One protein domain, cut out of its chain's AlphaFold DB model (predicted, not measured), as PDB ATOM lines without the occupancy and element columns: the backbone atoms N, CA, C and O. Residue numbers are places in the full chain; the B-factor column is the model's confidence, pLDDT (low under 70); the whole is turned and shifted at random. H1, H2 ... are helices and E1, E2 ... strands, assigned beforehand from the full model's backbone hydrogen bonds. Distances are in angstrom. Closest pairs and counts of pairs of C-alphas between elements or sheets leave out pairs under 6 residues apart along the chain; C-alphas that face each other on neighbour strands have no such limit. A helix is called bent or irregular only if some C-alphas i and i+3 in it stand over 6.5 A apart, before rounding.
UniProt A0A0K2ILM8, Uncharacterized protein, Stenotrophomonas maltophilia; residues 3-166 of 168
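What this domain is: This is residues 3 to 166 of the 168 residues of an uncharacterized protein of Stenotrophomonas maltophilia (UniProt A0A0K2ILM8). A strongly twisted sheet of seven strands curls round helix H1, and H5 packs on the same sheet and touches H1. The helical hairpin of H2 and H3 lies away from the sheet at the far end of the longest axis, H6 sits between the sheet and H3, and H4 makes a corner with H5. The printed part has 164 residues with six named helices and nine named strands, in the order E1 E2 E3 E4 H1 E5 H2 H3 E6 E7 H4 H5 E8 H6 E9. The large sheet is branched at E6 and mixed, E3 and E5 being parallel and its other neighbour pairs antiparallel, while E1 and E4 form a small antiparallel sheet; the class is mixed, helices and strands. The whole is compact, with a radius of gyration of the C-alphas of 15.6 A and spans of 42 by 38 by 26 A.

How they stand to each other: E1, residues 3 to 5, is the antiparallel neighbour of E4, residues 22 to 25, with N 4 and O 23 at 2.8 A, within hydrogen-bond range. E2, residues 7 to 9, and E3, residues 12 to 14, form a hairpin, with N 9 and O 12 at 2.8 A. E3 is parallel to E5, residues 44 to 50, with N 48 and O 13 at 2.8 A. On the other side of E5 lies E6, residues 100 to 107, antiparallel at 146 degrees, with N 47 and O 104 at 2.7 A. E6 pairs in a staggered way: on the side away from E5, its residues 105 to 107 pair with E7, residues 110 to 112, and its residues 100 to 102 with E9, residues 162 to 165. E6 and E7 form a hairpin, with N 107 and O 110 at 2.9 A; N 101 and O 163 of E6 and E9 are 3.0 A apart. Edge strand E8, residues 149 to 151, is antiparallel to E9, with N 150 and O 164 at 2.8 A. H1, residues 27 to 38, and H5, residues 134 to 146, are on this sheet. They touch, H1 with residues 33 to 37 alone, at a steep tilt of 43 degrees, opposite ways; their closest C-alphas, those of Ala 36 and Ser 143, are 5.0 A apart. H6, residues 155 to 159, is on the opposite face from H1, at a height over the sheet of 8.2 A. H3, residues 82 to 89, and H6 only just touch, with 3 pairs of C-alphas within 8 A, the closest those of Ile 88 and Thr 156 at 6.6 A. H2, residues 59 to 77, and H3 form a helical hairpin at a shallow tilt of 22 degrees, with the C-alphas of Arg 75 and Arg 82 closest at 6.4 A. H4, residues 123 to 132, is close to H5 but not clearly touching, about perpendicular at 83 degrees; the C-alphas of Val 130 and Val 137 are closest at 7.5 A. Every O i to N i+4 pair is within hydrogen-bond range in H1, H2, H4, H5 and H6, and 2 of 4 are in H3.

Where its parts are: E1 begins with C-alpha 3 at (-170.964, 9.134, -20.096). H1 is 16.7 A long from first to last C-alpha, E5 19.0 A, H2 26.4 A, E6 23.2 A, H4 14.1 A and H5 18.0 A. H2 begins with C-alpha 59 at (-157.598, 5.677, -31.918). H3 is irregular, but only just: C-alphas 83 and 86 are 6.9 A apart. E9 ends with C-alpha 165 at (-163.377, 0.161, -7.919).

The domain as a whole: The two C-alphas farthest apart, those of His 10 and Pro 79, are 43.4 A apart. The printed part has no cut and no long link. Mean pLDDT of the printed part is 85.8; residues 55 to 61, 91 and 153 to 158 are under 70.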
ATOM      1  N   THR A   3    -171.879   8.312 -19.286       92.81
ATOM      2  CA  THR A   3    -170.964   9.134 -20.096       92.81
ATOM      3  C   THR A   3    -170.904  10.553 -19.541       92.81
ATOM      4  O   THR A   3    -171.897  11.274 -19.560       92.81
ATOM      5  N   LEU A   4    -169.723  10.970 -19.096       92.44
ATOM      6  CA  LEU A   4    -169.454  12.285 -18.528       92.44
ATOM      7  C   LEU A   4    -168.724  13.168 -19.539       92.44
ATOM      8  O   LEU A   4    -167.731  12.760 -20.152       92.44
ATOM      9  N   GLN A   5    -169.216  14.392 -19.696       92.12
ATOM     10  CA  GLN A   5    -168.567  15.434 -20.486       92.12
ATOM     11  C   GLN A   5    -167.641  16.262 -19.598       92.12
ATOM     12  O   GLN A   5    -167.705  16.207 -18.371       92.12
ATOM     13  N   ARG A   6    -166.762  17.048 -20.220       94.00
ATOM     14  CA  ARG A   6    -165.946  18.017 -19.484       94.00
ATOM     15  C   ARG A   6    -166.848  18.967 -18.687       94.00
ATOM     16  O   ARG A   6    -167.746  19.572 -19.263       94.00
ATOM     17  N   GLY A   7    -166.565  19.146 -17.400       93.44
ATOM     18  CA  GLY A   7    -167.393  19.981 -16.531       93.44
ATOM     19  C   GLY A   7    -167.131  19.761 -15.046       93.44
ATOM     20  O   GLY A   7    -166.098  19.217 -14.657       93.44
ATOM     21  N   SER A   8    -168.076  20.205 -14.221       92.19
ATOM     22  CA  SER A   8    -168.089  20.007 -12.771       92.19
ATOM     23  C   SER A   8    -169.393  19.322 -12.379       92.19
ATOM     24  O   SER A   8    -170.463  19.810 -12.728       92.19
ATOM     25  N   HIS A   9    -169.299  18.232 -11.626       90.94
ATOM     26  CA  HIS A   9    -170.424  17.441 -11.136       90.94
ATOM     27  C   HIS A   9    -170.324  17.365  -9.610       90.94
ATOM     28  O   HIS A   9    -169.453  16.679  -9.094       90.94
ATOM     29  N   HIS A  10    -171.152  18.120  -8.881       89.56
ATOM     30  CA  HIS A  10    -171.147  18.147  -7.404       89.56
ATOM     31  C   HIS A  10    -169.746  18.322  -6.772       89.56
ATOM     32  O   HIS A  10    -169.398  17.688  -5.782       89.56
ATOM     33  N   GLY A  11    -168.911  19.183  -7.365       88.56
ATOM     34  CA  GLY A  11    -167.546  19.454  -6.898       88.56
ATOM     35  C   GLY A  11    -166.464  18.557  -7.509       88.56
ATOM     36  O   GLY A  11    -165.311  18.990  -7.567       88.56
ATOM     37  N   LEU A  12    -166.823  17.385  -8.047       93.94
ATOM     38  CA  LEU A  12    -165.935  16.543  -8.849       93.94
ATOM     39  C   LEU A  12    -165.722  17.185 -10.222       93.94
ATOM     40  O   LEU A  12    -166.672  17.469 -10.954       93.94
ATOM     41  N   LEU A  13    -164.467  17.395 -10.601       95.81
ATOM     42  CA  LEU A  13    -164.126  17.948 -11.906       95.81
ATOM     43  C   LEU A  13    -163.916  16.830 -12.924       95.81
ATOM     44  O   LEU A  13    -163.267  15.830 -12.634       95.81
ATOM     45  N   ILE A  14    -164.394  17.029 -14.146       94.19
ATOM     46  CA  ILE A  14    -164.254  16.081 -15.251       94.19
ATOM     47  C   ILE A  14    -163.412  16.738 -16.343       94.19
ATOM     48  O   ILE A  14    -163.812  17.741 -16.939       94.19
ATOM     49  N   ALA A  15    -162.234  16.180 -16.624       92.88
ATOM     50  CA  ALA A  15    -161.342  16.653 -17.680       92.88
ATOM     51  C   ALA A  15    -160.744  15.472 -18.461       92.88
ATOM     52  O   ALA A  15    -159.618  15.052 -18.175       92.88
ATOM     53  N   PRO A  16    -161.469  14.972 -19.479       88.19
ATOM     54  CA  PRO A  16    -161.005  13.886 -20.336       88.19
ATOM     55  C   PRO A  16    -159.630  14.201 -20.938       88.19
ATOM     56  O   PRO A  16    -159.386  15.326 -21.397       88.19
ATOM     57  N   ARG A  17    -158.720  13.218 -20.927       83.38
ATOM     58  CA  ARG A  17    -157.419  13.337 -21.602       83.38
ATOM     59  C   ARG A  17    -157.603  13.285 -23.115       83.38
ATOM     60  O   ARG A  17    -158.280  12.403 -23.638       83.38
ATOM     61  N   TRP A  18    -156.924  14.193 -23.816       79.25
ATOM     62  CA  TRP A  18    -156.838  14.149 -25.274       79.25
ATOM     63  C   TRP A  18    -156.314  12.773 -25.729       79.25
ATOM     64  O   TRP A  18    -155.388  12.250 -25.100       79.25
ATOM     65  N   PRO A  19    -156.871  12.165 -26.792       76.69
ATOM     66  CA  PRO A  19    -157.857  12.709 -27.734       76.69
ATOM     67  C   PRO A  19    -159.325  12.518 -27.327       76.69
ATOM     68  O   PRO A  19    -160.210  12.879 -28.098       76.69
ATOM     69  N   SER A  20    -159.609  11.950 -26.151       81.44
ATOM     70  CA  SER A  20    -160.992  11.772 -25.713       81.44
ATOM     71  C   SER A  20    -161.631  13.108 -25.329       81.44
ATOM     72  O   SER A  20    -160.990  13.980 -24.741       81.44
ATOM     73  N   THR A  21    -162.919  13.251 -25.633       85.31
ATOM     74  CA  THR A  21    -163.762  14.390 -25.233       85.31
ATOM     75  C   THR A  21    -164.755  14.033 -24.129       85.31
ATOM     76  O   THR A  21    -165.392  14.926 -23.577       85.31
ATOM     77  N   ARG A  22    -164.850  12.747 -23.769       88.94
ATOM     78  CA  ARG A  22    -165.776  12.200 -22.769       88.94
ATOM     79  C   ARG A  22    -165.105  11.120 -21.922       88.94
ATOM     80  O   ARG A  22    -164.112  10.531 -22.348       88.94
ATOM     81  N   ILE A  23    -165.646  10.854 -20.741       91.31
ATOM     82  CA  ILE A  23    -165.231   9.737 -19.882       91.31
ATOM     83  C   ILE A  23    -166.433   8.828 -19.671       91.31
ATOM     84  O   ILE A  23    -167.532   9.315 -19.429       91.31
ATOM     85  N   GLN A  24    -166.228   7.522 -19.794       92.31
ATOM     86  CA  GLN A  24    -167.241   6.519 -19.491       92.31
ATOM     87  C   GLN A  24    -166.847   5.772 -18.218       92.31
ATOM     88  O   GLN A  24    -165.660   5.567 -17.991       92.31
ATOM     89  N   LEU A  25    -167.801   5.431 -17.361       93.44
ATOM     90  CA  LEU A  25    -167.570   4.657 -16.133       93.44
ATOM     91  C   LEU A  25    -168.890   4.110 -15.601       93.44
ATOM     92  O   LEU A  25    -169.958   4.512 -16.066       93.44
ATOM     93  N   GLU A  26    -168.836   3.208 -14.630       93.31
ATOM     94  CA  GLU A  26    -170.050   2.727 -13.971       93.31
ATOM     95  C   GLU A  26    -170.679   3.770 -13.044       93.31
ATOM     96  O   GLU A  26    -169.995   4.587 -12.437       93.31
ATOM     97  N   GLU A  27    -172.006   3.756 -12.934       92.25
ATOM     98  CA  GLU A  27    -172.740   4.727 -12.106       92.25
ATOM     99  C   GLU A  27    -172.317   4.663 -10.638       92.25
ATOM    100  O   GLU A  27    -172.083   5.690 -10.001       92.25
ATOM    101  N   GLU A  28    -172.100   3.452 -10.135       93.44
ATOM    102  CA  GLU A  28    -171.581   3.225  -8.793       93.44
ATOM    103  C   GLU A  28    -170.200   3.869  -8.592       93.44
ATOM    104  O   GLU A  28    -169.946   4.486  -7.562       93.44
ATOM    105  N   VAL A  29    -169.326   3.819  -9.604       93.75
ATOM    106  CA  VAL A  29    -168.001   4.460  -9.560       93.75
ATOM    107  C   VAL A  29    -168.143   5.973  -9.438       93.75
ATOM    108  O   VAL A  29    -167.412   6.598  -8.669       93.75
ATOM    109  N   LEU A  30    -169.096   6.575 -10.161       94.81
ATOM    110  CA  LEU A  30    -169.385   8.002 -10.022       94.81
ATOM    111  C   LEU A  30    -169.844   8.328  -8.606       94.81
ATOM    112  O   LEU A  30    -169.307   9.254  -8.005       94.81
ATOM    113  N   GLN A  31    -170.796   7.565  -8.068       95.19
ATOM    114  CA  GLN A  31    -171.299   7.799  -6.718       95.19
ATOM    115  C   GLN A  31    -170.171   7.721  -5.683       95.19
ATOM    116  O   GLN A  31    -170.016   8.626  -4.871       95.19
ATOM    117  N   ARG A  32    -169.299   6.712  -5.773       95.88
ATOM    118  CA  ARG A  32    -168.148   6.562  -4.869       95.88
ATOM    119  C   ARG A  32    -167.114   7.672  -5.016       95.88
ATOM    120  O   ARG A  32    -166.508   8.076  -4.028       95.88
ATOM    121  N   LEU A  33    -166.918   8.200  -6.225       95.75
ATOM    122  CA  LEU A  33    -166.091   9.390  -6.437       95.75
ATOM    123  C   LEU A  33    -166.704  10.641  -5.802       95.75
ATOM    124  O   LEU A  33    -165.963  11.474  -5.280       95.75
ATOM    125  N   LEU A  34    -168.029  10.786  -5.848       96.44
ATOM    126  CA  LEU A  34    -168.736  11.884  -5.188       96.44
ATOM    127  C   LEU A  34    -168.649  11.764  -3.663       96.44
ATOM    128  O   LEU A  34    -168.347  12.759  -3.005       96.44
ATOM    129  N   ASP A  35    -168.803  10.557  -3.117       96.25
ATOM    130  CA  ASP A  35    -168.600  10.274  -1.692       96.25
ATOM    131  C   ASP A  35    -167.167  10.657  -1.274       96.25
ATOM    132  O   ASP A  35    -166.964  11.425  -0.331       96.25
ATOM    133  N   ALA A  36    -166.160  10.216  -2.040       95.81
ATOM    134  CA  ALA A  36    -164.759  10.545  -1.786       95.81
ATOM    135  C   ALA A  36    -164.480  12.053  -1.899       95.81
ATOM    136  O   ALA A  36    -163.664  12.580  -1.146       95.81
ATOM    137  N   GLN A  37    -165.146  12.756  -2.823       96.12
ATOM    138  CA  GLN A  37    -165.054  14.210  -2.978       96.12
ATOM    139  C   GLN A  37    -165.683  14.954  -1.793       96.12
ATOM    140  O   GLN A  37    -165.140  15.978  -1.376       96.12
ATOM    141  N   ALA A  38    -166.791  14.461  -1.241       95.88
ATOM    142  CA  ALA A  38    -167.459  15.072  -0.092       95.88
ATOM    143  C   ALA A  38    -166.609  15.010   1.191       95.88
ATOM    144  O   ALA A  38    -166.744  15.866   2.061       95.88
ATOM    145  N   MET A  39    -165.693  14.040   1.290       95.75
ATOM    146  CA  MET A  39    -164.744  13.914   2.405       95.75
ATOM    147  C   MET A  39    -163.551  14.883   2.326       95.75
ATOM    148  O   MET A  39    -162.774  14.973   3.278       95.75
ATOM    149  N   LEU A  40    -163.344  15.566   1.195       95.25
ATOM    150  CA  LEU A  40    -162.186  16.440   0.996       95.25
ATOM    151  C   LEU A  40    -162.442  17.861   1.522       95.25
ATOM    152  O   LEU A  40    -163.558  18.372   1.423       95.25
ATOM    153  N   PRO A  41    -161.404  18.553   2.029       94.19
ATOM    154  CA  PRO A  41    -161.528  19.948   2.437       94.19
ATOM    155  C   PRO A  41    -161.825  20.858   1.236       94.19
ATOM    156  O   PRO A  41    -161.432  20.571   0.108       94.19
ATOM    157  N   ALA A  42    -162.441  22.021   1.479       89.75
ATOM    158  CA  ALA A  42    -162.919  22.940   0.433       89.75
ATOM    159  C   ALA A  42    -161.853  23.369  -0.603       89.75
ATOM    160  O   ALA A  42    -162.179  23.678  -1.753       89.75
ATOM    161  N   GLY A  43    -160.575  23.382  -0.210       92.56
ATOM    162  CA  GLY A  43    -159.443  23.707  -1.081       92.56
ATOM    163  C   GLY A  43    -158.975  22.565  -1.991       92.56
ATOM    164  O   GLY A  43    -158.122  22.807  -2.846       92.56
ATOM    165  N   LEU A  44    -159.502  21.349  -1.833       94.81
ATOM    166  CA  LEU A  44    -159.026  20.135  -2.489       94.81
ATOM    167  C   LEU A  44    -160.160  19.448  -3.256       94.81
ATOM    168  O   LEU A  44    -161.208  19.117  -2.708       94.81
ATOM    169  N   ARG A  45    -159.951  19.233  -4.555       95.75
ATOM    170  CA  ARG A  45    -160.940  18.599  -5.434       95.75
ATOM    171  C   ARG A  45    -160.331  17.469  -6.244       95.75
ATOM    172  O   ARG A  45    -159.184  17.567  -6.683       95.75
ATOM    173  N   LEU A  46    -161.125  16.437  -6.482       95.88
ATOM    174  CA  LEU A  46    -160.843  15.372  -7.428       95.88
ATOM    175  C   LEU A  46    -161.070  15.874  -8.858       95.88
ATOM    176  O   LEU A  46    -161.961  16.675  -9.147       95.88
ATOM    177  N   LEU A  47    -160.237  15.381  -9.765       94.81
ATOM    178  CA  LEU A  47    -160.296  15.628 -11.195       94.81
ATOM    179  C   LEU A  47    -160.245  14.286 -11.918       94.81
ATOM    180  O   LEU A  47    -159.175  13.703 -12.067       94.81
ATOM    181  N   LEU A  48    -161.381  13.814 -12.404       93.81
ATOM    182  CA  LEU A  48    -161.456  12.605 -13.203       93.81
ATOM    183  C   LEU A  48    -160.890  12.868 -14.603       93.81
ATOM    184  O   LEU A  48    -161.326  13.788 -15.302       93.81
ATOM    185  N   THR A  49    -159.910  12.061 -15.014       90.88
ATOM    186  CA  THR A  49    -159.198  12.262 -16.287       90.88
ATOM    187  C   THR A  49    -159.317  11.109 -17.271       90.88
ATOM    188  O   THR A  49    -159.165  11.331 -18.477       90.88
ATOM    189  N   ARG A  50    -159.614   9.904 -16.779       89.50
ATOM    190  CA  ARG A  50    -159.795   8.701 -17.592       89.50
ATOM    191  C   ARG A  50    -160.748   7.726 -16.904       89.50
ATOM    192  O   ARG A  50    -160.828   7.722 -15.681       89.50
ATOM    193  N   GLY A  51    -161.431   6.925 -17.708       88.38
ATOM    194  CA  GLY A  51    -162.300   5.826 -17.293       88.38
ATOM    195  C   GLY A  51    -162.313   4.772 -18.398       88.38
ATOM    196  O   GLY A  51    -161.290   4.586 -19.056       88.38
ATOM    197  N   PHE A  52    -163.463   4.154 -18.658       86.62
ATOM    198  CA  PHE A  52    -163.648   3.187 -19.734       86.62
ATOM    199  C   PHE A  52    -163.283   3.747 -21.114       86.62
ATOM    200  O   PHE A  52    -163.726   4.831 -21.513       86.62
ATOM    201  N   GLU A  53    -162.510   2.971 -21.866       79.56
ATOM    202  CA  GLU A  53    -162.126   3.239 -23.241       79.56
ATOM    203  C   GLU A  53    -162.197   1.945 -24.068       79.56
ATOM    204  O   GLU A  53    -161.384   1.044 -23.860       79.56
ATOM    205  N   PRO A  54    -163.098   1.845 -25.061       71.19
ATOM    206  CA  PRO A  54    -163.210   0.639 -25.868       71.19
ATOM    207  C   PRO A  54    -161.951   0.401 -26.715       71.19
ATOM    208  O   PRO A  54    -161.471   1.281 -27.444       71.19
ATOM    209  N   SER A  55    -161.465  -0.838 -26.666       61.78
ATOM    210  CA  SER A  55    -160.245  -1.331 -27.317       61.78
ATOM    211  C   SER A  55    -160.267  -1.241 -28.856       61.78
ATOM    212  O   SER A  55    -159.215  -1.089 -29.483       61.78
ATOM    213  N   HIS A  56    -161.452  -1.239 -29.481       54.22
ATOM    214  CA  HIS A  56    -161.641  -1.329 -30.941       54.22
ATOM    215  C   HIS A  56    -161.878   0.003 -31.685       54.22
ATOM    216  O   HIS A  56    -162.379   0.015 -32.809       54.22
ATOM    217  N   SER A  57    -161.498   1.150 -31.119       57.81
ATOM    218  CA  SER A  57    -161.597   2.432 -31.840       57.81
ATOM    219  C   SER A  57    -160.409   2.669 -32.795       57.81
ATOM    220  O   SER A  57    -159.291   2.217 -32.541       57.81
ATOM    221  N   ARG A  58    -160.598   3.452 -33.876       58.09
ATOM    222  CA  ARG A  58    -159.506   3.912 -34.780       58.09
ATOM    223  C   ARG A  58    -158.333   4.570 -34.026       58.09
ATOM    224  O   ARG A  58    -157.193   4.529 -34.484       58.09
ATOM    225  N   LEU A  59    -158.592   5.110 -32.835       62.78
ATOM    226  CA  LEU A  59    -157.598   5.677 -31.918       62.78
ATOM    227  C   LEU A  59    -156.652   4.619 -31.314       62.78
ATOM    228  O   LEU A  59    -155.532   4.953 -30.926       62.78
ATOM    229  N   GLY A  60    -157.051   3.346 -31.270       63.31
ATOM    230  CA  GLY A  60    -156.245   2.245 -30.737       63.31
ATOM    231  C   GLY A  60    -155.001   1.925 -31.575       63.31
ATOM    232  O   GLY A  60    -153.970   1.538 -31.025       63.31
ATOM    233  N   GLY A  61    -155.051   2.129 -32.897       68.19
ATOM    234  CA  GLY A  61    -153.884   1.975 -33.779       68.19
ATOM    235  C   GLY A  61    -152.819   3.047 -33.521       68.19
ATOM    236  O   GLY A  61    -151.664   2.725 -33.250       68.19
ATOM    237  N   PHE A  62    -153.233   4.319 -33.506       73.00
ATOM    238  CA  PHE A  62    -152.354   5.454 -33.198       73.00
ATOM    239  C   PHE A  62    -151.720   5.327 -31.806       73.00
ATOM    240  O   PHE A  62    -150.508   5.474 -31.651       73.00
ATOM    241  N   ARG A  63    -152.514   4.956 -30.793       73.75
ATOM    242  CA  ARG A  63    -152.022   4.738 -29.424       73.75
ATOM    243  C   ARG A  63    -150.982   3.625 -29.340       73.75
ATOM    244  O   ARG A  63    -150.012   3.783 -28.607       73.75
ATOM    245  N   ARG A  64    -151.127   2.534 -30.103       76.25
ATOM    246  CA  ARG A  64    -150.116   1.461 -30.152       76.25
ATOM    247  C   ARG A  64    -148.774   1.959 -30.686       76.25
ATOM    248  O   ARG A  64    -147.740   1.610 -30.121       76.25
ATOM    249  N   VAL A  65    -148.782   2.790 -31.728       80.31
ATOM    250  CA  VAL A  65    -147.553   3.376 -32.292       80.31
ATOM    251  C   VAL A  65    -146.897   4.328 -31.293       80.31
ATOM    252  O   VAL A  65    -145.723   4.158 -30.969       80.31
ATOM    253  N   VAL A  66    -147.664   5.271 -30.739       80.38
ATOM    254  CA  VAL A  66    -147.164   6.225 -29.734       80.38
ATOM    255  C   VAL A  66    -146.643   5.500 -28.492       80.38
ATOM    256  O   VAL A  66    -145.585   5.855 -27.979       80.38
ATOM    257  N   ARG A  67    -147.327   4.443 -28.038       83.88
ATOM    258  CA  ARG A  67    -146.883   3.600 -26.921       83.88
ATOM    259  C   ARG A  67    -145.549   2.926 -27.224       83.88
ATOM    260  O   ARG A  67    -144.659   2.984 -26.386       83.88
ATOM    261  N   ARG A  68    -145.375   2.323 -28.405       85.44
ATOM    262  CA  ARG A  68    -144.094   1.699 -28.794       85.44
ATOM    263  C   ARG A  68    -142.949   2.708 -28.808       85.44
ATOM    264  O   ARG A  68    -141.887   2.412 -28.270       85.44
ATOM    265  N   LEU A  69    -143.183   3.898 -29.365       87.31
ATOM    266  CA  LEU A  69    -142.198   4.979 -29.348       87.31
ATOM    267  C   LEU A  69    -141.883   5.416 -27.911       87.31
ATOM    268  O   LEU A  69    -140.717   5.513 -27.540       87.31
ATOM    269  N   GLY A  70    -142.912   5.607 -27.083       85.75
ATOM    270  CA  GLY A  70    -142.770   5.955 -25.671       85.75
ATOM    271  C   GLY A  70    -141.954   4.926 -24.889       85.75
ATOM    272  O   GLY A  70    -141.047   5.312 -24.160       85.75
ATOM    273  N   ILE A  71    -142.207   3.628 -25.096       87.19
ATOM    274  CA  ILE A  71    -141.433   2.533 -24.493       87.19
ATOM    275  C   ILE A  71    -139.971   2.601 -24.937       87.19
ATOM    276  O   ILE A  71    -139.077   2.488 -24.101       87.19
ATOM    277  N   ALA A  72    -139.711   2.791 -26.233       89.12
ATOM    278  CA  ALA A  72    -138.349   2.872 -26.753       89.12
ATOM    279  C   ALA A  72    -137.581   4.045 -26.124       89.12
ATOM    280  O   ALA A  72    -136.491   3.848 -25.591       89.12
ATOM    281  N   VAL A  73    -138.179   5.240 -26.100       89.38
ATOM    282  CA  VAL A  73    -137.574   6.423 -25.470       89.38
ATOM    283  C   VAL A  73    -137.381   6.200 -23.968       89.38
ATOM    284  O   VAL A  73    -136.314   6.496 -23.439       89.38
ATOM    285  N   PHE A  74    -138.367   5.628 -23.271       86.81
ATOM    286  CA  PHE A  74    -138.285   5.388 -21.829       86.81
ATOM    287  C   PHE A  74    -137.168   4.405 -21.474       86.81
ATOM    288  O   PHE A  74    -136.400   4.668 -20.554       86.81
ATOM    289  N   ARG A  75    -137.009   3.323 -22.244       88.75
ATOM    290  CA  ARG A  75    -135.912   2.352 -22.070       88.75
ATOM    291  C   ARG A  75    -134.537   2.985 -22.232       88.75
ATOM    292  O   ARG A  75    -133.611   2.580 -21.533       88.75
ATOM    293  N   THR A  76    -134.417   3.946 -23.144       88.06
ATOM    294  CA  THR A  76    -133.167   4.667 -23.402       88.06
ATOM    295  C   THR A  76    -132.875   5.688 -22.305       88.06
ATOM    296  O   THR A  76    -131.752   5.751 -21.815       88.06
ATOM    297  N   CYS A  77    -133.875   6.464 -21.879       87.06
ATOM    298  CA  CYS A  77    -133.703   7.499 -20.856       87.06
ATOM    299  C   CYS A  77    -133.600   6.939 -19.427       87.06
ATOM    300  O   CYS A  77    -132.949   7.546 -18.581       87.06
ATOM    301  N   TYR A  78    -134.245   5.803 -19.151       85.31
ATOM    302  CA  TYR A  78    -134.365   5.207 -17.817       85.31
ATOM    303  C   TYR A  78    -134.019   3.707 -17.834       85.31
ATOM    304  O   TYR A  78    -134.871   2.865 -17.539       85.31
ATOM    305  N   PRO A  79    -132.763   3.331 -18.142       84.25
ATOM    306  CA  PRO A  79    -132.371   1.926 -18.280       84.25
ATOM    307  C   PRO A  79    -132.524   1.111 -16.984       84.25
ATOM    308  O   PRO A  79    -132.637  -0.108 -17.058       84.25
ATOM    309  N   GLN A  80    -132.555   1.777 -15.826       84.94
ATOM    310  CA  GLN A  80    -132.705   1.174 -14.495       84.94
ATOM    311  C   GLN A  80    -134.168   0.930 -14.079       84.94
ATOM    312  O   GLN A  80    -134.381   0.277 -13.070       84.94
ATOM    313  N   ARG A  81    -135.161   1.433 -14.833       83.19
ATOM    314  CA  ARG A  81    -136.607   1.342 -14.516       83.19
ATOM    315  C   ARG A  81    -137.361   0.451 -15.511       83.19
ATOM    316  O   ARG A  81    -138.478   0.754 -15.927       83.19
ATOM    317  N   ARG A  82    -136.698  -0.586 -16.034       80.50
ATOM    318  CA  ARG A  82    -137.254  -1.439 -17.105       80.50
ATOM    319  C   ARG A  82    -138.419  -2.302 -16.629       80.50
ATOM    320  O   ARG A  82    -139.318  -2.574 -17.413       80.50
ATOM    321  N   ASP A  83    -138.385  -2.702 -15.371       82.25
ATOM    322  CA  ASP A  83    -139.435  -3.411 -14.642       82.25
ATOM    323  C   ASP A  83    -140.741  -2.607 -14.546       82.25
ATOM    324  O   ASP A  83    -141.824  -3.182 -14.536       82.25
ATOM    325  N   GLU A  84    -140.671  -1.275 -14.590       79.94
ATOM    326  CA  GLU A  84    -141.864  -0.423 -14.563       79.94
ATOM    327  C   GLU A  84    -142.587  -0.327 -15.915       79.94
ATOM    328  O   GLU A  84    -143.697   0.197 -15.980       79.94
ATOM    329  N   ILE A  85    -141.989  -0.799 -17.015       82.00
ATOM    330  CA  ILE A  85    -142.529  -0.594 -18.370       82.00
ATOM    331  C   ILE A  85    -143.911  -1.213 -18.522       82.00
ATOM    332  O   ILE A  85    -144.805  -0.561 -19.064       82.00
ATOM    333  N   ASP A  86    -144.087  -2.448 -18.057       78.38
ATOM    334  CA  ASP A  86    -145.362  -3.141 -18.197       78.38
ATOM    335  C   ASP A  86    -146.439  -2.486 -17.348       78.38
ATOM    336  O   ASP A  86    -147.569  -2.390 -17.794       78.38
ATOM    337  N   ALA A  87    -146.099  -1.928 -16.195       74.88
ATOM    338  CA  ALA A  87    -147.076  -1.238 -15.370       74.88
ATOM    339  C   ALA A  87    -147.333   0.213 -15.848       74.88
ATOM    340  O   ALA A  87    -148.426   0.735 -15.702       74.88
ATOM    341  N   ILE A  88    -146.364   0.888 -16.476       74.69
ATOM    342  CA  ILE A  88    -146.552   2.244 -17.025       74.69
ATOM    343  C   ILE A  88    -147.322   2.216 -18.344       74.69
ATOM    344  O   ILE A  88    -148.169   3.071 -18.612       74.69
ATOM    345  N   PHE A  89    -146.943   1.296 -19.224       78.75
ATOM    346  CA  PHE A  89    -147.445   1.272 -20.585       78.75
ATOM    347  C   PHE A  89    -148.494   0.191 -20.801       78.75
ATOM    348  O   PHE A  89    -149.148   0.293 -21.828       78.75
ATOM    349  N   GLY A  90    -148.635  -0.786 -19.899       72.25
ATOM    350  CA  GLY A  90    -149.449  -2.006 -19.962       72.25
ATOM    351  C   GLY A  90    -150.917  -1.901 -20.341       72.25
ATOM    352  O   GLY A  90    -151.419  -0.900 -20.847       72.25
ATOM    353  N   ALA A  91    -151.605  -3.028 -20.185       69.19
ATOM    354  CA  ALA A  91    -153.058  -3.021 -20.129       69.19
ATOM    355  C   ALA A  91    -153.454  -2.640 -18.697       69.19
ATOM    356  O   ALA A  91    -153.107  -3.356 -17.763       69.19
ATOM    357  N   ASN A  92    -154.156  -1.519 -18.539       70.62
ATOM    358  CA  ASN A  92    -154.485  -0.948 -17.226       70.62
ATOM    359  C   ASN A  92    -156.003  -1.010 -16.969       70.62
ATOM    360  O   ASN A  92    -156.586  -0.058 -16.468       70.62
ATOM    361  N   GLY A  93    -156.668  -2.062 -17.460       73.06
ATOM    362  CA  GLY A  93    -158.080  -2.378 -17.194       73.06
ATOM    363  C   GLY A  93    -159.147  -1.427 -17.758       73.06
ATOM    364  O   GLY A  93    -160.325  -1.773 -17.796       73.06
ATOM    365  N   HIS A  94    -158.776  -0.243 -18.256       80.12
ATOM    366  CA  HIS A  94    -159.727   0.731 -18.810       80.12
ATOM    367  C   HIS A  94    -160.559   0.212 -19.994       80.12
ATOM    368  O   HIS A  94    -161.539   0.846 -20.357       80.12
ATOM    369  N   ASP A  95    -160.200  -0.902 -20.620       79.44
ATOM    370  CA  ASP A  95    -160.942  -1.523 -21.717       79.44
ATOM    371  C   ASP A  95    -161.902  -2.642 -21.279       79.44
ATOM    372  O   ASP A  95    -162.509  -3.275 -22.142       79.44
ATOM    373  N   ILE A  96    -162.073  -2.861 -19.967       80.25
ATOM    374  CA  ILE A  96    -162.871  -3.962 -19.407       80.25
ATOM    375  C   ILE A  96    -164.314  -3.526 -19.106       80.25
ATOM    376  O   ILE A  96    -165.226  -3.884 -19.847       80.25
ATOM    377  N   ASP A  97    -164.540  -2.758 -18.036       81.12
ATOM    378  CA  ASP A  97    -165.888  -2.554 -17.471       81.12
ATOM    379  C   ASP A  97    -166.173  -1.129 -16.960       81.12
ATOM    380  O   ASP A  97    -167.272  -0.843 -16.502       81.12
ATOM    381  N   GLY A  98    -165.197  -0.218 -17.022       84.94
ATOM    382  CA  GLY A  98    -165.354   1.152 -16.527       84.94
ATOM    383  C   GLY A  98    -165.251   1.329 -15.017       84.94
ATOM    384  O   GLY A  98    -165.643   2.384 -14.512       84.94
ATOM    385  N   ARG A  99    -164.683   0.347 -14.310       90.25
ATOM    386  CA  ARG A  99    -164.302   0.453 -12.891       90.25
ATOM    387  C   ARG A  99    -162.870   0.931 -12.668       90.25
ATOM    388  O   ARG A  99    -162.538   1.352 -11.564       90.25
ATOM    389  N   HIS A 100    -162.066   0.927 -13.725       90.12
ATOM    390  CA  HIS A 100    -160.697   1.434 -13.752       90.12
ATOM    391  C   HIS A 100    -160.693   2.920 -14.129       90.12
ATOM    392  O   HIS A 100    -161.158   3.289 -15.219       90.12
ATOM    393  N   ILE A 101    -160.169   3.785 -13.257       90.31
ATOM    394  CA  ILE A 101    -160.177   5.244 -13.448       90.31
ATOM    395  C   ILE A 101    -158.818   5.891 -13.143       90.31
ATOM    396  O   ILE A 101    -158.087   5.465 -12.254       90.31
ATOM    397  N   ASP A 102    -158.510   6.980 -13.859       90.69
ATOM    398  CA  ASP A 102    -157.368   7.849 -13.532       90.69
ATOM    399  C   ASP A 102    -157.871   9.151 -12.910       90.69
ATOM    400  O   ASP A 102    -158.544   9.960 -13.579       90.69
ATOM    401  N   VAL A 103    -157.444   9.418 -11.678       91.50
ATOM    402  CA  VAL A 103    -157.806  10.627 -10.941       91.50
ATOM    403  C   VAL A 103    -156.595  11.549 -10.782       91.50
ATOM    404  O   VAL A 103    -155.468  11.163 -10.520       91.50
ATOM    405  N   SER A 104    -156.817  12.838 -10.956       91.56
ATOM    406  CA  SER A 104    -155.878  13.906 -10.621       91.56
ATOM    407  C   SER A 104    -156.507  14.731  -9.502       91.56
ATOM    408  O   SER A 104    -157.680  14.567  -9.184       91.56
ATOM    409  N   LEU A 105    -155.759  15.659  -8.914       92.31
ATOM    410  CA  LEU A 105    -156.313  16.565  -7.910       92.31
ATOM    411  C   LEU A 105    -156.062  18.033  -8.254       92.31
ATOM    412  O   LEU A 105    -155.122  18.380  -8.978       92.31
ATOM    413  N   VAL A 106    -156.943  18.889  -7.755       93.56
ATOM    414  CA  VAL A 106    -156.883  20.346  -7.851       93.56
ATOM    415  C   VAL A 106    -156.778  20.891  -6.435       93.56
ATOM    416  O   VAL A 106    -157.648  20.627  -5.611       93.56
ATOM    417  N   LEU A 107    -155.716  21.647  -6.168       93.94
ATOM    418  CA  LEU A 107    -155.442  22.270  -4.877       93.94
ATOM    419  C   LEU A 107    -155.495  23.792  -5.040       93.94
ATOM    420  O   LEU A 107    -154.780  24.349  -5.875       93.94
ATOM    421  N   HIS A 108    -156.363  24.460  -4.279       92.75
ATOM    422  CA  HIS A 108    -156.596  25.909  -4.337       92.75
ATOM    423  C   HIS A 108    -156.826  26.418  -5.774       92.75
ATOM    424  O   HIS A 108    -156.212  27.381  -6.229       92.75
ATOM    425  N   GLY A 109    -157.665  25.700  -6.529       91.12
ATOM    426  CA  GLY A 109    -158.005  26.022  -7.920       91.12
ATOM    427  C   GLY A 109    -156.933  25.667  -8.958       91.12
ATOM    428  O   GLY A 109    -157.187  25.782 -10.155       91.12
ATOM    429  N   LYS A 110    -155.753  25.184  -8.546       91.44
ATOM    430  CA  LYS A 110    -154.669  24.792  -9.457       91.44
ATOM    431  C   LYS A 110    -154.576  23.277  -9.575       91.44
ATOM    432  O   LYS A 110    -154.426  22.569  -8.580       91.44
ATOM    433  N   ARG A 111    -154.624  22.763 -10.808       91.00
ATOM    434  CA  ARG A 111    -154.390  21.336 -11.067       91.00
ATOM    435  C   ARG A 111    -152.972  20.962 -10.659       91.00
ATOM    436  O   ARG A 111    -151.999  21.516 -11.170       91.00
ATOM    437  N   LEU A 112    -152.869  19.964  -9.797       88.38
ATOM    438  CA  LEU A 112    -151.601  19.472  -9.302       88.38
ATOM    439  C   LEU A 112    -151.056  18.424 -10.274       88.38
ATOM    440  O   LEU A 112    -151.620  17.348 -10.455       88.38
ATOM    441  N   ARG A 113    -149.965  18.775 -10.956       86.69
ATOM    442  CA  ARG A 113    -149.252  17.879 -11.873       86.69
ATOM    443  C   ARG A 113    -148.043  17.306 -11.144       86.69
ATOM    444  O   ARG A 113    -146.978  17.918 -11.158       86.69
ATOM    445  N   LEU A 114    -148.220  16.143 -10.519       83.19
ATOM    446  CA  LEU A 114    -147.119  15.391  -9.898       83.19
ATOM    447  C   LEU A 114    -146.086  14.947 -10.946       83.19
ATOM    448  O   LEU A 114    -144.890  14.915 -10.678       83.19
ATOM    449  N   LEU A 115    -146.560  14.706 -12.170       84.69
ATOM    450  CA  LEU A 115    -145.771  14.316 -13.332       84.69
ATOM    451  C   LEU A 115    -145.900  15.364 -14.456       84.69
ATOM    452  O   LEU A 115    -146.690  15.177 -15.387       84.69
ATOM    453  N   PRO A 116    -145.183  16.503 -14.395       82.12
ATOM    454  CA  PRO A 116    -145.265  17.548 -15.417       82.12
ATOM    455  C   PRO A 116    -144.909  17.045 -16.823       82.12
ATOM    456  O   PRO A 116    -145.567  17.452 -17.780       82.12
ATOM    457  N   LEU A 117    -143.948  16.121 -16.933       84.44
ATOM    458  CA  LEU A 117    -143.521  15.482 -18.186       84.44
ATOM    459  C   LEU A 117    -144.099  14.063 -18.338       84.44
ATOM    460  O   LEU A 117    -143.562  13.231 -19.069       84.44
ATOM    461  N   GLY A 118    -145.173  13.751 -17.605       83.56
ATOM    462  CA  GLY A 118    -145.697  12.393 -17.520       83.56
ATOM    463  C   GLY A 118    -144.651  11.431 -16.953       83.56
ATOM    464  O   GLY A 118    -143.876  11.787 -16.065       83.56
ATOM    465  N   VAL A 119    -144.613  10.226 -17.510       82.00
ATOM    466  CA  VAL A 119    -143.730   9.123 -17.097       82.00
ATOM    467  C   VAL A 119    -142.239   9.482 -17.213       82.00
ATOM    468  O   VAL A 119    -141.409   8.920 -16.508       82.00
ATOM    469  N   PHE A 120    -141.904  10.480 -18.041       85.56
ATOM    470  CA  PHE A 120    -140.546  10.994 -18.239       85.56
ATOM    471  C   PHE A 120    -140.124  12.059 -17.222       85.56
ATOM    472  O   PHE A 120    -139.041  12.623 -17.350       85.56
ATOM    473  N   THR A 121    -140.955  12.369 -16.227       85.88
ATOM    474  CA  THR A 121    -140.561  13.279 -15.144       85.88
ATOM    475  C   THR A 121    -139.383  12.664 -14.371       85.88
ATOM    476  O   THR A 121    -139.508  11.522 -13.933       85.88
ATOM    477  N   PRO A 122    -138.263  13.374 -14.150       86.25
ATOM    478  CA  PRO A 122    -137.128  12.827 -13.404       86.25
ATOM    479  C   PRO A 122    -137.517  12.404 -11.974       86.25
ATOM    480  O   PRO A 122    -138.226  13.170 -11.320       86.25
ATOM    481  N   PRO A 123    -137.025  11.270 -11.432       84.06
ATOM    482  CA  PRO A 123    -137.419  10.769 -10.105       84.06
ATOM    483  C   PRO A 123    -137.294  11.806  -8.985       84.06
ATOM    484  O   PRO A 123    -138.262  12.090  -8.293       84.06
ATOM    485  N   ARG A 124    -136.168  12.529  -8.921       86.44
ATOM    486  CA  ARG A 124    -135.965  13.607  -7.935       86.44
ATOM    487  C   ARG A 124    -137.032  14.702  -8.002       86.44
ATOM    488  O   ARG A 124    -137.303  15.364  -7.004       86.44
ATOM    489  N   TRP A 125    -137.594  14.963  -9.183       88.31
ATOM    490  CA  TRP A 125    -138.685  15.926  -9.336       88.31
ATOM    491  C   TRP A 125    -140.009  15.336  -8.874       88.31
ATOM    492  O   TRP A 125    -140.792  16.066  -8.269       88.31
ATOM    493  N   GLN A 126    -140.243  14.046  -9.134       86.81
ATOM    494  CA  GLN A 126    -141.397  13.321  -8.609       86.81
ATOM    495  C   GLN A 126    -141.382  13.374  -7.076       86.81
ATOM    496  O   GLN A 126    -142.321  13.905  -6.489       86.81
ATOM    497  N   ASP A 127    -140.274  12.975  -6.445       85.31
ATOM    498  CA  ASP A 127    -140.122  12.939  -4.985       85.31
ATOM    499  C   ASP A 127    -140.337  14.317  -4.358       85.31
ATOM    500  O   ASP A 127    -141.117  14.472  -3.421       85.31
ATOM    501  N   ARG A 128    -139.709  15.360  -4.918       88.31
ATOM    502  CA  ARG A 128    -139.881  16.741  -4.440       88.31
ATOM    503  C   ARG A 128    -141.321  17.226  -4.575       88.31
ATOM    504  O   ARG A 128    -141.824  17.891  -3.674       88.31
ATOM    505  N   ARG A 129    -141.990  16.923  -5.692       87.88
ATOM    506  CA  ARG A 129    -143.390  17.315  -5.929       87.88
ATOM    507  C   ARG A 129    -144.336  16.591  -4.981       87.88
ATOM    508  O   ARG A 129    -145.255  17.221  -4.468       87.88
ATOM    509  N   VAL A 130    -144.103  15.301  -4.750       85.56
ATOM    510  CA  VAL A 130    -144.857  14.502  -3.780       85.56
ATOM    511  C   VAL A 130    -144.651  15.056  -2.386       85.56
ATOM    512  O   VAL A 130    -145.638  15.355  -1.734       85.56
ATOM    513  N   ALA A 131    -143.406  15.270  -1.958       87.38
ATOM    514  CA  ALA A 131    -143.095  15.804  -0.636       87.38
ATOM    515  C   ALA A 131    -143.764  17.166  -0.399       87.38
ATOM    516  O   ALA A 131    -144.413  17.369   0.623       87.38
ATOM    517  N   HIS A 132    -143.694  18.068  -1.383       89.69
ATOM    518  CA  HIS A 132    -144.315  19.392  -1.305       89.69
ATOM    519  C   HIS A 132    -145.851  19.342  -1.181       89.69
ATOM    520  O   HIS A 132    -146.474  20.281  -0.696       89.69
ATOM    521  N   HIS A 133    -146.483  18.256  -1.629       90.00
ATOM    522  CA  HIS A 133    -147.936  18.095  -1.622       90.00
ATOM    523  C   HIS A 133    -148.387  16.832  -0.883       90.00
ATOM    524  O   HIS A 133    -149.482  16.325  -1.141       90.00
ATOM    525  N   ALA A 134    -147.554  16.329   0.032       88.94
ATOM    526  CA  ALA A 134    -147.712  15.006   0.624       88.94
ATOM    527  C   ALA A 134    -149.040  14.882   1.368       88.94
ATOM    528  O   ALA A 134    -149.749  13.895   1.201       88.94
ATOM    529  N   GLU A 135    -149.414  15.919   2.117       91.75
ATOM    530  CA  GLU A 135    -150.664  15.946   2.868       91.75
ATOM    531  C   GLU A 135    -151.890  15.858   1.948       91.75
ATOM    532  O   GLU A 135    -152.738  14.986   2.131       91.75
ATOM    533  N   ALA A 136    -151.959  16.701   0.914       91.62
ATOM    534  CA  ALA A 136    -153.074  16.705  -0.033       91.62
ATOM    535  C   ALA A 136    -153.179  15.374  -0.795       91.62
ATOM    536  O   ALA A 136    -154.271  14.832  -0.963       91.62
ATOM    537  N   VAL A 137    -152.040  14.813  -1.221       91.12
ATOM    538  CA  VAL A 137    -151.995  13.499  -1.878       91.12
ATOM    539  C   VAL A 137    -152.466  12.402  -0.921       91.12
ATOM    540  O   VAL A 137    -153.276  11.566  -1.309       91.12
ATOM    541  N   ALA A 138    -152.011  12.412   0.333       91.69
ATOM    542  CA  ALA A 138    -152.403  11.427   1.336       91.69
ATOM    543  C   ALA A 138    -153.893  11.518   1.698       91.69
ATOM    544  O   ALA A 138    -154.532  10.492   1.913       91.69
ATOM    545  N   GLN A 139    -154.467  12.722   1.760       93.56
ATOM    546  CA  GLN A 139    -155.903  12.912   1.985       93.56
ATOM    547  C   GLN A 139    -156.735  12.330   0.835       93.56
ATOM    548  O   GLN A 139    -157.639  11.544   1.100       93.56
ATOM    549  N   VAL A 140    -156.381  12.629  -0.422       93.44
ATOM    550  CA  VAL A 140    -157.062  12.058  -1.603       93.44
ATOM    551  C   VAL A 140    -156.956  10.538  -1.632       93.44
ATOM    552  O   VAL A 140    -157.949   9.852  -1.850       93.44
ATOM    553  N   LYS A 141    -155.762   9.987  -1.393       93.19
ATOM    554  CA  LYS A 141    -155.573   8.532  -1.385       93.19
ATOM    555  C   LYS A 141    -156.424   7.861  -0.307       93.19
ATOM    556  O   LYS A 141    -157.093   6.875  -0.598       93.19
ATOM    557  N   ARG A 142    -156.456   8.431   0.902       94.12
ATOM    558  CA  ARG A 142    -157.276   7.912   2.004       94.12
ATOM    559  C   ARG A 142    -158.771   8.006   1.720       94.12
ATOM    560  O   ARG A 142    -159.471   7.046   2.019       94.12
ATOM    561  N   SER A 143    -159.264   9.111   1.154       95.25
ATOM    562  CA  SER A 143    -160.692   9.233   0.836       95.25
ATOM    563  C   SER A 143    -161.116   8.237  -0.243       95.25
ATOM    564  O   SER A 143    -162.120   7.555  -0.076       95.25
ATOM    565  N   LEU A 144    -160.302   8.054  -1.289       94.94
ATOM    566  CA  LEU A 144    -160.546   7.034  -2.313       94.94
ATOM    567  C   LEU A 144    -160.570   5.620  -1.710       94.94
ATOM    568  O   LEU A 144    -161.523   4.875  -1.922       94.94
ATOM    569  N   GLN A 145    -159.572   5.259  -0.901       94.06
ATOM    570  CA  GLN A 145    -159.526   3.946  -0.246       94.06
ATOM    571  C   GLN A 145    -160.717   3.714   0.690       94.06
ATOM    572  O   GLN A 145    -161.282   2.622   0.710       94.06
ATOM    573  N   HIS A 146    -161.131   4.742   1.437       94.38
ATOM    574  CA  HIS A 146    -162.308   4.674   2.302       94.38
ATOM    575  C   HIS A 146    -163.592   4.403   1.507       94.38
ATOM    576  O   HIS A 146    -164.456   3.659   1.964       94.38
ATOM    577  N   CYS A 147    -163.683   4.937   0.289       94.44
ATOM    578  CA  CYS A 147    -164.801   4.726  -0.628       94.44
ATOM    579  C   CYS A 147    -164.668   3.461  -1.500       94.44
ATOM    580  O   CYS A 147    -165.429   3.300  -2.452       94.44
ATOM    581  N   GLY A 148    -163.740   2.552  -1.180       93.00
ATOM    582  CA  GLY A 148    -163.632   1.241  -1.831       93.00
ATOM    583  C   GLY A 148    -162.751   1.198  -3.081       93.00
ATOM    584  O   GLY A 148    -162.779   0.204  -3.803       93.00
ATOM    585  N   PHE A 149    -161.962   2.244  -3.342       93.31
ATOM    586  CA  PHE A 149    -160.991   2.231  -4.434       93.31
ATOM    587  C   PHE A 149    -159.674   1.563  -4.023       93.31
ATOM    588  O   PHE A 149    -159.047   1.929  -3.025       93.31
ATOM    589  N   GLU A 150    -159.208   0.628  -4.842       92.00
ATOM    590  CA  GLU A 150    -157.887   0.023  -4.737       92.00
ATOM    591  C   GLU A 150    -156.883   0.863  -5.529       92.00
ATOM    592  O   GLU A 150    -157.015   1.053  -6.736       92.00
ATOM    593  N   LEU A 151    -155.888   1.420  -4.837       88.44
ATOM    594  CA  LEU A 151    -154.860   2.252  -5.457       88.44
ATOM    595  C   LEU A 151    -153.707   1.387  -5.957       88.44
ATOM    596  O   LEU A 151    -153.111   0.633  -5.181       88.44
ATOM    597  N   HIS A 152    -153.311   1.585  -7.209       82.31
ATOM    598  CA  HIS A 152    -152.171   0.871  -7.776       82.31
ATOM    599  C   HIS A 152    -150.867   1.228  -7.051       82.31
ATOM    600  O   HIS A 152    -150.620   2.383  -6.691       82.31
ATOM    601  N   HIS A 153    -150.029   0.217  -6.822       67.75
ATOM    602  CA  HIS A 153    -148.786   0.344  -6.052       67.75
ATOM    603  C   HIS A 153    -147.576   0.770  -6.893       67.75
ATOM    604  O   HIS A 153    -146.558   1.169  -6.330       67.75
ATOM    605  N   ASN A 154    -147.669   0.719  -8.226       69.81
ATOM    606  CA  ASN A 154    -146.588   1.169  -9.099       69.81
ATOM    607  C   ASN A 154    -146.287   2.658  -8.830       69.81
ATOM    608  O   ASN A 154    -147.218   3.464  -8.887       69.81
ATOM    609  N   PRO A 155    -145.017   3.054  -8.608       67.19
ATOM    610  CA  PRO A 155    -144.618   4.444  -8.389       67.19
ATOM    611  C   PRO A 155    -145.257   5.440  -9.362       67.19
ATOM    612  O   PRO A 155    -145.778   6.469  -8.944       67.19
ATOM    613  N   THR A 156    -145.276   5.135 -10.659       67.56
ATOM    614  CA  THR A 156    -145.786   6.065 -11.672       67.56
ATOM    615  C   THR A 156    -147.318   6.112 -11.693       67.56
ATOM    616  O   THR A 156    -147.897   7.198 -11.767       67.56
ATOM    617  N   GLU A 157    -147.988   4.966 -11.574       61.59
ATOM    618  CA  GLU A 157    -149.458   4.890 -11.512       61.59
ATOM    619  C   GLU A 157    -150.003   5.494 -10.212       61.59
ATOM    620  O   GLU A 157    -150.998   6.217 -10.223       61.59
ATOM    621  N   ALA A 158    -149.286   5.314  -9.103       64.19
ATOM    622  CA  ALA A 158    -149.597   5.902  -7.808       64.19
ATOM    623  C   ALA A 158    -149.496   7.438  -7.809       64.19
ATOM    624  O   ALA A 158    -150.145   8.091  -6.985       64.19
ATOM    625  N   LEU A 159    -148.690   8.019  -8.706       72.44
ATOM    626  CA  LEU A 159    -148.604   9.469  -8.937       72.44
ATOM    627  C   LEU A 159    -149.659   9.982  -9.913       72.44
ATOM    628  O   LEU A 159    -149.982  11.170  -9.905       72.44
ATOM    629  N   GLN A 160    -150.194   9.104 -10.755       76.44
ATOM    630  CA  GLN A 160    -151.355   9.388 -11.595       76.44
ATOM    631  C   GLN A 160    -152.681   9.038 -10.914       76.44
ATOM    632  O   GLN A 160    -153.714   9.225 -11.546       76.44
ATOM    633  N   ILE A 161    -152.620   8.558  -9.661       84.00
ATOM    634  CA  ILE A 161    -153.735   8.053  -8.846       84.00
ATOM    635  C   ILE A 161    -154.665   7.197  -9.710       84.00
ATOM    636  O   ILE A 161    -155.850   7.487  -9.874       84.00
ATOM    637  N   HIS A 162    -154.067   6.175 -10.318       87.38
ATOM    638  CA  HIS A 162    -154.812   5.105 -10.958       87.38
ATOM    639  C   HIS A 162    -155.459   4.256  -9.871       87.38
ATOM    640  O   HIS A 162    -154.776   3.822  -8.929       87.38
ATOM    641  N   CYS A 163    -156.765   4.048  -9.977       87.75
ATOM    642  CA  CYS A 163    -157.476   3.239  -9.013       87.75
ATOM    643  C   CYS A 163    -158.641   2.466  -9.609       87.75
ATOM    644  O   CYS A 163    -159.333   2.931 -10.519       87.75
ATOM    645  N   ASP A 164    -158.881   1.318  -8.991       90.44
ATOM    646  CA  ASP A 164    -159.900   0.365  -9.388       90.44
ATOM    647  C   ASP A 164    -161.009   0.362  -8.355       90.44
ATOM    648  O   ASP A 164    -160.751   0.288  -7.153       90.44
ATOM    649  N   TYR A 165    -162.255   0.411  -8.807       89.44
ATOM    650  CA  TYR A 165    -163.377   0.161  -7.919       89.44
ATOM    651  C   TYR A 165    -163.686  -1.334  -7.859       89.44
ATOM    652  O   TYR A 165    -164.080  -1.938  -8.860       89.44
ATOM    653  N   ARG A 166    -163.552  -1.927  -6.670       82.19
ATOM    654  CA  ARG A 166    -163.983  -3.303  -6.410       82.19
ATOM    655  C   ARG A 166    -165.222  -3.274  -5.517       82.19
ATOM    656  O   ARG A 166    -165.077  -3.000  -4.323       82.19
TER     657      ARG A 166